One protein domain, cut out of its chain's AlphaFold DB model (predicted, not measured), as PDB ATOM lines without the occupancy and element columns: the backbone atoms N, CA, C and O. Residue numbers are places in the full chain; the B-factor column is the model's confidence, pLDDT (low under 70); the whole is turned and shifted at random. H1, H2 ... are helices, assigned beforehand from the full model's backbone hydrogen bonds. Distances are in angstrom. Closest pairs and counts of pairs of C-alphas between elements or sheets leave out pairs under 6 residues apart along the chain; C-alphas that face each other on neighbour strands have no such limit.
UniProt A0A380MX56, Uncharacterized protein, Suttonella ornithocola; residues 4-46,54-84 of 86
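AT A GLANCE: This is residues 4 to 46 and 54 to 84 of the 86 residues of an uncharacterized protein of Suttonella ornithocola (UniProt A0A380MX56). Three helices, H1, H3 and H4, lie side by side with their centres in a triangle and make a somewhat loose bundle. The fourth, H2, packs on H3 at an angle of 39 degrees, well away from H4, and residues 41 to 46, of which 41 to 43 belong to H2, stick out. The printed part has 74 residues with four named helices, in the order H1, H2, H3, H4 along the chain, and no named strand; the class is all helix. It is compact, with a radius of gyration of the C-alphas of 12.3 A, and spans 36 by 32 by 18 A.

IN THESE COORDINATES: H1 runs from Glu 4, with its C-alpha at (175.821, 165.955, 110.833), to Gln 20, 24.2 A from first to last C-alpha; with 17 residues it is the longest helix. H2 holds residues 30 to 43 and is 20.0 A long, with C-alpha 30 at (205.302, 165.027, 115.122). H3 holds residues 57 to 67 and is 15.4 A long. H4 holds residues 72 to 83, is 16.5 A long and ends with C-alpha 83 at (176.351, 168.903, 102.949).

HOW THE PARTS SIT: H1, H3 and H4 form the bundle, a group of helices running roughly alongside one another. H1 and H4 touch at a shallow tilt of 22 degrees, opposite ways; their closest C-alphas, of Ala 7 and Val 78, are 5.2 A apart. H1 and H3 are close but not clearly touching: their closest C-alphas, of Glu 4 and Phe 57, are 7.6 A apart, and they run the same way at a shallow tilt of 15 degrees. H3 and H4 form a helical hairpin and only just touch, with 3 pairs of C-alphas within 8 A. H4 touches H3 with residues 72 to 75 alone; the closest C-alphas, of Ile 65 and Ser 75, are 7.3 A apart, and the two helices run opposite ways at a shallow tilt of 7 degrees. H2 touches H3 at a steep tilt of 39 degrees, opposite ways, with the C-alphas of Arg 36 and Ile 66 closest at 5.2 A. H2 is apart from H1 and from H4. Of the 3 touching pairs 2 are at a shallow tilt, which is mostly aligned packing, but only just. In H1, H2, H3 and H4 every O i to N i+4 pair is within hydrogen-bond range.

THE WHOLE: The C-alphas farthest apart, of Asn 21 and Pro 46, are 37.1 A apart. Residues 47 to 53 are not printed, and C-alphas 46 and 54 are 12.1 A apart across this cut, which lies in the link from H2 to H3. Of the links that are printed whole, H3 to H4 is tight and H1 to H2 is short. The mean pLDDT of the printed part is 84.7; residues 24 to 25, 42 to 46 and 54 to 55 are under 70.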
ATOM      1  N   GLU A   4     174.701 165.970 109.891       86.44
ATOM      2  CA  GLU A   4     175.821 165.955 110.833       86.44
ATOM      3  C   GLU A   4     175.982 164.579 111.500       86.44
ATOM      4  O   GLU A   4     177.093 164.061 111.551       86.44
ATOM      5  N   ASP A   5     174.891 163.923 111.918       90.25
ATOM      6  CA  ASP A   5     174.958 162.564 112.488       90.25
ATOM      7  C   ASP A   5     175.524 161.552 111.483       90.25
ATOM      8  O   ASP A   5     176.332 160.694 111.839       90.25
ATOM      9  N   LYS A   6     175.122 161.661 110.208       91.00
ATOM     10  CA  LYS A   6     175.664 160.827 109.124       91.00
ATOM     11  C   LYS A   6     177.157 161.075 108.926       91.00
ATOM     12  O   LYS A   6     177.921 160.119 108.844       91.00
ATOM     13  N   ALA A   7     177.568 162.341 108.874       91.69
ATOM     14  CA  ALA A   7     178.970 162.712 108.725       91.69
ATOM     15  C   ALA A   7     179.818 162.195 109.902       91.69
ATOM     16  O   ALA A   7     180.901 161.659 109.678       91.69
ATOM     17  N   ARG A   8     179.294 162.251 111.136       92.44
ATOM     18  CA  ARG A   8     179.932 161.674 112.333       92.44
ATOM     19  C   ARG A   8     180.105 160.161 112.238       92.44
ATOM     20  O   ARG A   8     181.176 159.654 112.552       92.44
ATOM     21  N   GLN A   9     179.084 159.441 111.776       94.69
ATOM     22  CA  GLN A   9     179.175 157.988 111.589       94.69
ATOM     23  C   GLN A   9     180.225 157.607 110.539       94.69
ATOM     24  O   GLN A   9     180.996 156.674 110.757       94.69
ATOM     25  N   ILE A  10     180.274 158.337 109.421       94.50
ATOM     26  CA  ILE A  10     181.253 158.107 108.351       94.50
ATOM     27  C   ILE A  10     182.669 158.403 108.847       94.50
ATOM     28  O   ILE A  10     183.554 157.567 108.681       94.50
ATOM     29  N   LEU A  11     182.870 159.545 109.514       94.62
ATOM     30  CA  LEU A  11     184.156 159.917 110.099       94.62
ATOM     31  C   LEU A  11     184.661 158.837 111.063       94.62
ATOM     32  O   LEU A  11     185.787 158.368 110.921       94.62
ATOM     33  N   GLN A  12     183.816 158.399 111.999       95.38
ATOM     34  CA  GLN A  12     184.189 157.375 112.974       95.38
ATOM     35  C   GLN A  12     184.567 156.055 112.291       95.38
ATOM     36  O   GLN A  12     185.600 155.472 112.611       95.38
ATOM     37  N   LYS A  13     183.775 155.621 111.304       95.62
ATOM     38  CA  LYS A  13     184.050 154.401 110.540       95.62
ATOM     39  C   LYS A  13     185.407 154.464 109.833       95.62
ATOM     40  O   LYS A  13     186.187 153.525 109.956       95.62
ATOM     41  N   ILE A  14     185.709 155.570 109.152       94.25
ATOM     42  CA  ILE A  14     186.991 155.777 108.461       94.25
ATOM     43  C   ILE A  14     188.161 155.708 109.448       94.25
ATOM     44  O   ILE A  14     189.167 155.055 109.176       94.25
ATOM     45  N   ILE A  15     188.038 156.371 110.602       92.31
ATOM     46  CA  ILE A  15     189.082 156.376 111.632       92.31
ATOM     47  C   ILE A  15     189.330 154.958 112.149       92.31
ATOM     48  O   ILE A  15     190.485 154.547 112.290       92.31
ATOM     49  N   ASP A  16     188.266 154.209 112.431       93.69
ATOM     50  CA  ASP A  16     188.372 152.844 112.936       93.69
ATOM     51  C   ASP A  16     188.994 151.910 111.890       93.69
ATOM     52  O   ASP A  16     189.905 151.149 112.218       93.69
ATOM     53  N   GLU A  17     188.598 152.026 110.621       92.88
ATOM     54  CA  GLU A  17     189.191 151.274 109.509       92.88
ATOM     55  C   GLU A  17     190.676 151.618 109.314       92.88
ATOM     56  O   GLU A  17     191.514 150.723 109.186       92.88
ATOM     57  N   ASN A  18     191.044 152.899 109.355       90.94
ATOM     58  CA  ASN A  18     192.436 153.328 109.204       90.94
ATOM     59  C   ASN A  18     193.317 152.888 110.386       90.94
ATOM     60  O   ASN A  18     194.509 152.627 110.202       90.94
ATOM     61  N   LYS A  19     192.757 152.808 111.600       87.94
ATOM     62  CA  LYS A  19     193.449 152.259 112.778       87.94
ATOM     63  C   LYS A  19     193.629 150.748 112.676       87.94
ATOM     64  O   LYS A  19     194.702 150.254 113.005       87.94
ATOM     65  N   GLN A  20     192.608 150.025 112.220       89.94
ATOM     66  CA  GLN A  20     192.660 148.568 112.072       89.94
ATOM     67  C   GLN A  20     193.658 148.119 111.000       89.94
ATOM     68  O   GLN A  20     194.311 147.094 111.173       89.94
ATOM     69  N   ASN A  21     193.797 148.887 109.917       85.06
ATOM     70  CA  ASN A  21     194.627 148.521 108.768       85.06
ATOM     71  C   ASN A  21     196.062 149.078 108.810       85.06
ATOM     72  O   ASN A  21     196.746 149.024 107.793       85.06
ATOM     73  N   ASP A  22     196.504 149.639 109.945       78.06
ATOM     74  CA  ASP A  22     197.792 150.342 110.082       78.06
ATOM     75  C   ASP A  22     198.056 151.300 108.909       78.06
ATOM     76  O   ASP A  22     199.039 151.198 108.176       78.06
ATOM     77  N   TYR A  23     197.092 152.193 108.663       77.25
ATOM     78  CA  TYR A  23     197.084 153.040 107.477       77.25
ATOM     79  C   TYR A  23     198.363 153.889 107.368       77.25
ATOM     80  O   TYR A  23     198.496 154.941 107.995       77.25
ATOM     81  N   ALA A  24     199.286 153.437 106.517       68.69
ATOM     82  CA  ALA A  24     200.592 154.055 106.286       68.69
ATOM     83  C   ALA A  24     200.538 155.280 105.353       68.69
ATOM     84  O   ALA A  24     201.549 155.948 105.143       68.69
ATOM     85  N   GLY A  25     199.368 155.581 104.773       67.94
ATOM     86  CA  GLY A  25     199.199 156.610 103.742       67.94
ATOM     87  C   GLY A  25     199.425 158.048 104.215       67.94
ATOM     88  O   GLY A  25     199.438 158.960 103.390       67.94
ATOM     89  N   ILE A  26     199.600 158.278 105.523       79.50
ATOM     90  CA  ILE A  26     199.795 159.612 106.092       79.50
ATOM     91  C   ILE A  26     200.919 159.603 107.123       79.50
ATOM     92  O   ILE A  26     200.913 158.829 108.075       79.50
ATOM     93  N   ASP A  27     201.859 160.535 106.973       81.50
ATOM     94  CA  ASP A  27     202.912 160.787 107.957       81.50
ATOM     95  C   ASP A  27     202.308 161.290 109.278       81.50
ATOM     96  O   ASP A  27     201.899 162.449 109.369       81.50
ATOM     97  N   ARG A  28     202.250 160.425 110.296       83.50
ATOM     98  CA  ARG A  28     201.775 160.734 111.660       83.50
ATOM     99  C   ARG A  28     202.901 161.132 112.619       83.50
ATOM    100  O   ARG A  28     202.669 161.257 113.820       83.50
ATOM    101  N   THR A  29     204.127 161.327 112.127       88.19
ATOM    102  CA  THR A  29     205.218 161.825 112.974       88.19
ATOM    103  C   THR A  29     204.886 163.225 113.502       88.19
ATOM    104  O   THR A  29     204.128 163.963 112.862       88.19
ATOM    105  N   PRO A  30     205.491 163.664 114.623       89.88
ATOM    106  CA  PRO A  30     205.302 165.027 115.122       89.88
ATOM    107  C   PRO A  30     205.559 166.103 114.055       89.88
ATOM    108  O   PRO A  30     204.850 167.103 114.000       89.88
ATOM    109  N   LYS A  31     206.526 165.865 113.155       90.81
ATOM    110  CA  LYS A  31     206.830 166.750 112.024       90.81
ATOM    111  C   LYS A  31     205.722 166.744 110.966       90.81
ATOM    112  O   LYS A  31     205.358 167.806 110.472       90.81
ATOM    113  N   GLY A  32     205.174 165.578 110.628       89.19
ATOM    114  CA  GLY A  32     204.039 165.456 109.709       89.19
ATOM    115  C   GLY A  32     202.792 166.183 110.213       89.19
ATOM    116  O   GLY A  32     202.165 166.937 109.465       89.19
ATOM    117  N   VAL A  33     202.486 166.024 111.504       89.31
ATOM    118  CA  VAL A  33     201.377 166.713 112.183       89.31
ATOM    119  C   VAL A  33     201.598 168.228 112.208       89.31
ATOM    120  O   VAL A  33     200.698 168.984 111.849       89.31
ATOM    121  N   GLU A  34     202.801 168.684 112.571       89.88
ATOM    122  CA  GLU A  34     203.185 170.104 112.537       89.88
ATOM    123  C   GLU A  34     202.995 170.712 111.145       89.88
ATOM    124  O   GLU A  34     202.331 171.738 110.999       89.88
ATOM    125  N   ASN A  35     203.508 170.044 110.110       89.56
ATOM    126  CA  ASN A  35     203.393 170.505 108.729       89.56
ATOM    127  C   ASN A  35     201.930 170.651 108.293       89.56
ATOM    128  O   ASN A  35     201.584 171.616 107.611       89.56
ATOM    129  N   ARG A  36     201.058 169.704 108.667       88.94
ATOM    130  CA  ARG A  36     199.623 169.807 108.367       88.94
ATOM    131  C   ARG A  36     198.966 170.933 109.148       88.94
ATOM    132  O   ARG A  36     198.243 171.714 108.543       88.94
ATOM    133  N   ARG A  37     199.269 171.082 110.440       87.75
ATOM    134  CA  ARG A  37     198.747 172.187 111.253       87.75
ATOM    135  C   ARG A  37     199.091 173.545 110.646       87.75
ATOM    136  O   ARG A  37     198.209 174.381 110.511       87.75
ATOM    137  N   GLN A  38     200.336 173.742 110.214       85.44
ATOM    138  CA  GLN A  38     200.764 174.980 109.554       85.44
ATOM    139  C   GLN A  38     200.008 175.230 108.242       85.44
ATOM    140  O   GLN A  38     199.570 176.347 107.985       85.44
ATOM    141  N   ARG A  39     199.796 174.191 107.421       83.19
ATOM    142  CA  ARG A  39     199.006 174.307 106.181       83.19
ATOM    143  C   ARG A  39     197.546 174.666 106.455       83.19
ATOM    144  O   ARG A  39     197.002 175.509 105.749       83.19
ATOM    145  N   MET A  40     196.934 174.063 107.474       78.12
ATOM    146  CA  MET A  40     195.554 174.375 107.861       78.12
ATOM    147  C   MET A  40     195.442 175.788 108.445       78.12
ATOM    148  O   MET A  40     194.524 176.509 108.079       78.12
ATOM    149  N   GLN A  41     196.432 176.245 109.225       74.06
ATOM    150  CA  GLN A  41     196.496 177.626 109.725       74.06
ATOM    151  C   GLN A  41     196.583 178.675 108.604       74.06
ATOM    152  O   GLN A  41     195.998 179.748 108.717       74.06
ATOM    153  N   ILE A  42     197.285 178.369 107.506       63.91
ATOM    154  CA  ILE A  42     197.308 179.225 106.307       63.91
ATOM    155  C   ILE A  42     195.927 179.241 105.626       63.91
ATOM    156  O   ILE A  42     195.503 180.270 105.106       63.91
ATOM    157  N   ALA A  43     195.208 178.116 105.637       59.28
ATOM    158  CA  ALA A  43     193.872 177.991 105.050       59.28
ATOM    159  C   ALA A  43     192.739 178.559 105.938       59.28
ATOM    160  O   ALA A  43     191.650 178.851 105.432       59.28
ATOM    161  N   SER A  44     192.986 178.741 107.240       57.84
ATOM    162  CA  SER A  44     192.047 179.289 108.229       57.84
ATOM    163  C   SER A  44     192.086 180.821 108.333       57.84
ATOM    164  O   SER A  44     191.716 181.382 109.365       57.84
ATOM    165  N   ASP A  45     192.555 181.504 107.283       57.41
ATOM    166  CA  ASP A  45     192.534 182.963 107.156       57.41
ATOM    167  C   ASP A  45     191.133 183.524 107.507       57.41
ATOM    168  O   ASP A  45     190.123 182.909 107.150       57.41
ATOM    169  N   PRO A  46     191.018 184.678 108.191       54.44
ATOM    170  CA  PRO A  46     189.734 185.319 108.499       54.44
ATOM    171  C   PRO A  46     188.851 185.642 107.274       54.44
ATOM    172  O   PRO A  46     187.692 186.019 107.444       54.44
ATOM    173  N   ALA A  54     186.136 178.128 116.206       56.12
ATOM    174  CA  ALA A  54     186.817 177.532 117.349       56.12
ATOM    175  C   ALA A  54     186.119 176.259 117.886       56.12
ATOM    176  O   ALA A  54     186.673 175.601 118.762       56.12
ATOM    177  N   GLN A  55     184.895 175.941 117.427       62.38
ATOM    178  CA  GLN A  55     184.053 174.852 117.927       62.38
ATOM    179  C   GLN A  55     183.110 174.301 116.836       62.38
ATOM    180  O   GLN A  55     182.655 175.042 115.961       62.38
ATOM    181  N   GLY A  56     182.770 173.010 116.929       74.69
ATOM    182  CA  GLY A  56     181.818 172.311 116.053       74.69
ATOM    183  C   GLY A  56     182.459 171.222 115.183       74.69
ATOM    184  O   GLY A  56     183.671 171.027 115.213       74.69
ATOM    185  N   PHE A  57     181.642 170.525 114.385       82.69
ATOM    186  CA  PHE A  57     182.077 169.381 113.566       82.69
ATOM    187  C   PHE A  57     183.231 169.705 112.600       82.69
ATOM    188  O   PHE A  57     184.117 168.884 112.396       82.69
ATOM    189  N   GLY A  58     183.267 170.920 112.039       80.50
ATOM    190  CA  GLY A  58     184.363 171.352 111.164       80.50
ATOM    191  C   GLY A  58     185.728 171.377 111.866       80.50
ATOM    192  O   GLY A  58     186.707 170.925 111.284       80.50
ATOM    193  N   ALA A  59     185.778 171.827 113.125       79.56
ATOM    194  CA  ALA A  59     187.008 171.850 113.922       79.56
ATOM    195  C   ALA A  59     187.455 170.435 114.330       79.56
ATOM    196  O   ALA A  59     188.644 170.130 114.346       79.56
ATOM    197  N   GLU A  60     186.495 169.555 114.629       85.06
ATOM    198  CA  GLU A  60     186.749 168.134 114.895       85.06
ATOM    199  C   GLU A  60     187.352 167.441 113.664       85.06
ATOM    200  O   GLU A  60     188.404 166.806 113.757       85.06
ATOM    201  N   LEU A  61     186.737 167.629 112.492       87.75
ATOM    202  CA  LEU A  61     187.231 167.088 111.228       87.75
ATOM    203  C   LEU A  61     188.627 167.626 110.883       87.75
ATOM    204  O   LEU A  61     189.509 166.852 110.512       87.75
ATOM    205  N   GLU A  62     188.849 168.932 111.036       85.75
ATOM    206  CA  GLU A  62     190.158 169.557 110.831       85.75
ATOM    207  C   GLU A  62     191.233 168.916 111.713       85.75
ATOM    208  O   GLU A  62     192.315 168.578 111.222       85.75
ATOM    209  N   GLN A  63     190.933 168.673 112.989       86.94
ATOM    210  CA  GLN A  63     191.900 168.067 113.894       86.94
ATOM    211  C   GLN A  63     192.240 166.623 113.501       86.94
ATOM    212  O   GLN A  63     193.410 166.240 113.555       86.94
ATOM    213  N   HIS A  64     191.264 165.841 113.039       90.94
ATOM    214  CA  HIS A  64     191.515 164.494 112.523       90.94
ATOM    215  C   HIS A  64     192.383 164.501 111.253       90.94
ATOM    216  O   HIS A  64     193.281 163.665 111.109       90.94
ATOM    217  N   ILE A  65     192.199 165.484 110.365       89.31
ATOM    218  CA  ILE A  65     193.073 165.687 109.197       89.31
ATOM    219  C   ILE A  65     194.500 166.034 109.652       89.31
ATOM    220  O   ILE A  65     195.472 165.461 109.156       89.31
ATOM    221  N   ILE A  66     194.651 166.937 110.627       88.62
ATOM    222  CA  ILE A  66     195.956 167.329 111.186       88.62
ATOM    223  C   ILE A  66     196.673 166.118 111.795       88.62
ATOM    224  O   ILE A  66     197.837 165.857 111.467       88.62
ATOM    225  N   ASN A  67     195.968 165.328 112.602       89.62
ATOM    226  CA  ASN A  67     196.492 164.106 113.209       89.62
ATOM    227  C   ASN A  67     196.860 163.039 112.167       89.62
ATOM    228  O   ASN A  67     197.713 162.191 112.426       89.62
ATOM    229  N   GLY A  68     196.287 163.111 110.962       87.88
ATOM    230  CA  GLY A  68     196.462 162.096 109.927       87.88
ATOM    231  C   GLY A  68     195.628 160.844 110.191       87.88
ATOM    232  O   GLY A  68     196.040 159.734 109.844       87.88
ATOM    233  N   ASP A  69     194.473 161.018 110.832       90.75
ATOM    234  CA  ASP A  69     193.522 159.939 111.091       90.75
ATOM    235  C   ASP A  69     192.793 159.509 109.806       90.75
ATOM    236  O   ASP A  69     192.348 158.367 109.705       90.75
ATOM    237  N   LEU A  70     192.731 160.396 108.807       91.25
ATOM    238  CA  LEU A  70     192.128 160.186 107.492       91.25
ATOM    239  C   LEU A  70     192.822 161.007 106.401       91.25
ATOM    240  O   LEU A  70     193.433 162.041 106.683       91.25
ATOM    241  N   SER A  71     192.718 160.546 105.154       89.38
ATOM    242  CA  SER A  71     193.258 161.228 103.972       89.38
ATOM    243  C   SER A  71     192.405 162.421 103.545       89.38
ATOM    244  O   SER A  71     191.283 162.613 104.013       89.38
ATOM    245  N   SER A  72     192.933 163.229 102.623       84.88
ATOM    246  CA  SER A  72     192.165 164.314 102.006       84.88
ATOM    247  C   SER A  72     190.935 163.798 101.253       84.88
ATOM    248  O   SER A  72     189.886 164.423 101.322       84.88
ATOM    249  N   ASP A  73     191.029 162.651 100.578       90.06
ATOM    250  CA  ASP A  73     189.887 162.079  99.850       90.06
ATOM    251  C   ASP A  73     188.813 161.580 100.825       90.06
ATOM    252  O   ASP A  73     187.630 161.871 100.674       90.06
ATOM    253  N   GLN A  74     189.241 160.924 101.906       92.81
ATOM    254  CA  GLN A  74     188.354 160.489 102.983       92.81
ATOM    255  C   GLN A  74     187.683 161.676 103.695       92.81
ATOM    256  O   GLN A  74     186.524 161.588 104.096       92.81
ATOM    257  N   SER A  75     188.374 162.810 103.850       90.06
ATOM    258  CA  SER A  75     187.755 164.004 104.434       90.06
ATOM    259  C   SER A  75     186.725 164.646 103.500       90.06
ATOM    260  O   SER A  75     185.723 165.177 103.984       90.06
ATOM    261  N   VAL A  76     186.900 164.534 102.178       90.50
ATOM    262  CA  VAL A  76     185.883 164.940 101.197       90.50
ATOM    263  C   VAL A  76     184.615 164.101 101.346       90.50
ATOM    264  O   VAL A  76     183.534 164.684 101.363       90.50
ATOM    265  N   GLU A  77     184.709 162.783 101.546       92.19
ATOM    266  CA  GLU A  77     183.527 161.931 101.784       92.19
ATOM    267  C   GLU A  77     182.718 162.390 103.009       92.19
ATOM    268  O   GLU A  77     181.486 162.483 102.967       92.19
ATOM    269  N   VAL A  78     183.415 162.743 104.094       91.56
ATOM    270  CA  VAL A  78     182.795 163.277 105.312       91.56
ATOM    271  C   VAL A  78     182.103 164.618 105.039       91.56
ATOM    272  O   VAL A  78     180.974 164.840 105.486       91.56
ATOM    273  N   LEU A  79     182.745 165.509 104.278       89.56
ATOM    274  CA  LEU A  79     182.168 166.801 103.899       89.56
ATOM    275  C   LEU A  79     180.958 166.642 102.970       89.56
ATOM    276  O   LEU A  79     179.951 167.318 103.173       89.56
ATOM    277  N   MET A  80     181.010 165.743 101.986       90.62
ATOM    278  CA  MET A  80     179.875 165.490 101.093       90.62
ATOM    279  C   MET A  80     178.655 165.000 101.882       90.62
ATOM    280  O   MET A  80     177.552 165.508 101.679       90.62
ATOM    281  N   ALA A  81     178.855 164.114 102.862       90.56
ATOM    282  CA  ALA A  81     177.785 163.670 103.749       90.56
ATOM    283  C   ALA A  81     177.206 164.807 104.610       90.56
ATOM    284  O   ALA A  81     175.984 164.900 104.750       90.56
ATOM    285  N   LEU A  82     178.063 165.687 105.145       87.00
ATOM    286  CA  LEU A  82     177.657 166.855 105.936       87.00
ATOM    287  C   LEU A  82     176.777 167.821 105.130       87.00
ATOM    288  O   LEU A  82     175.812 168.368 105.665       87.00
ATOM    289  N   TYR A  83     177.096 168.018 103.849       85.88
ATOM    290  CA  TYR A  83     176.351 168.903 102.949       85.88
ATOM    291  C   TYR A  83     175.210 168.209 102.190       85.88
ATOM    292  O   TYR A  83     174.503 168.869 101.431       85.88
ATOM    293  N   GLY A  84     175.004 166.902 102.393       85.38
ATOM    294  CA  GLY A  84     173.974 166.135 101.690       85.38
ATOM    295  C   GLY A  84     174.225 166.008 100.184       85.38
ATOM    296  O   GLY A  84     173.271 165.974  99.414       85.38
TER     297      GLY A  84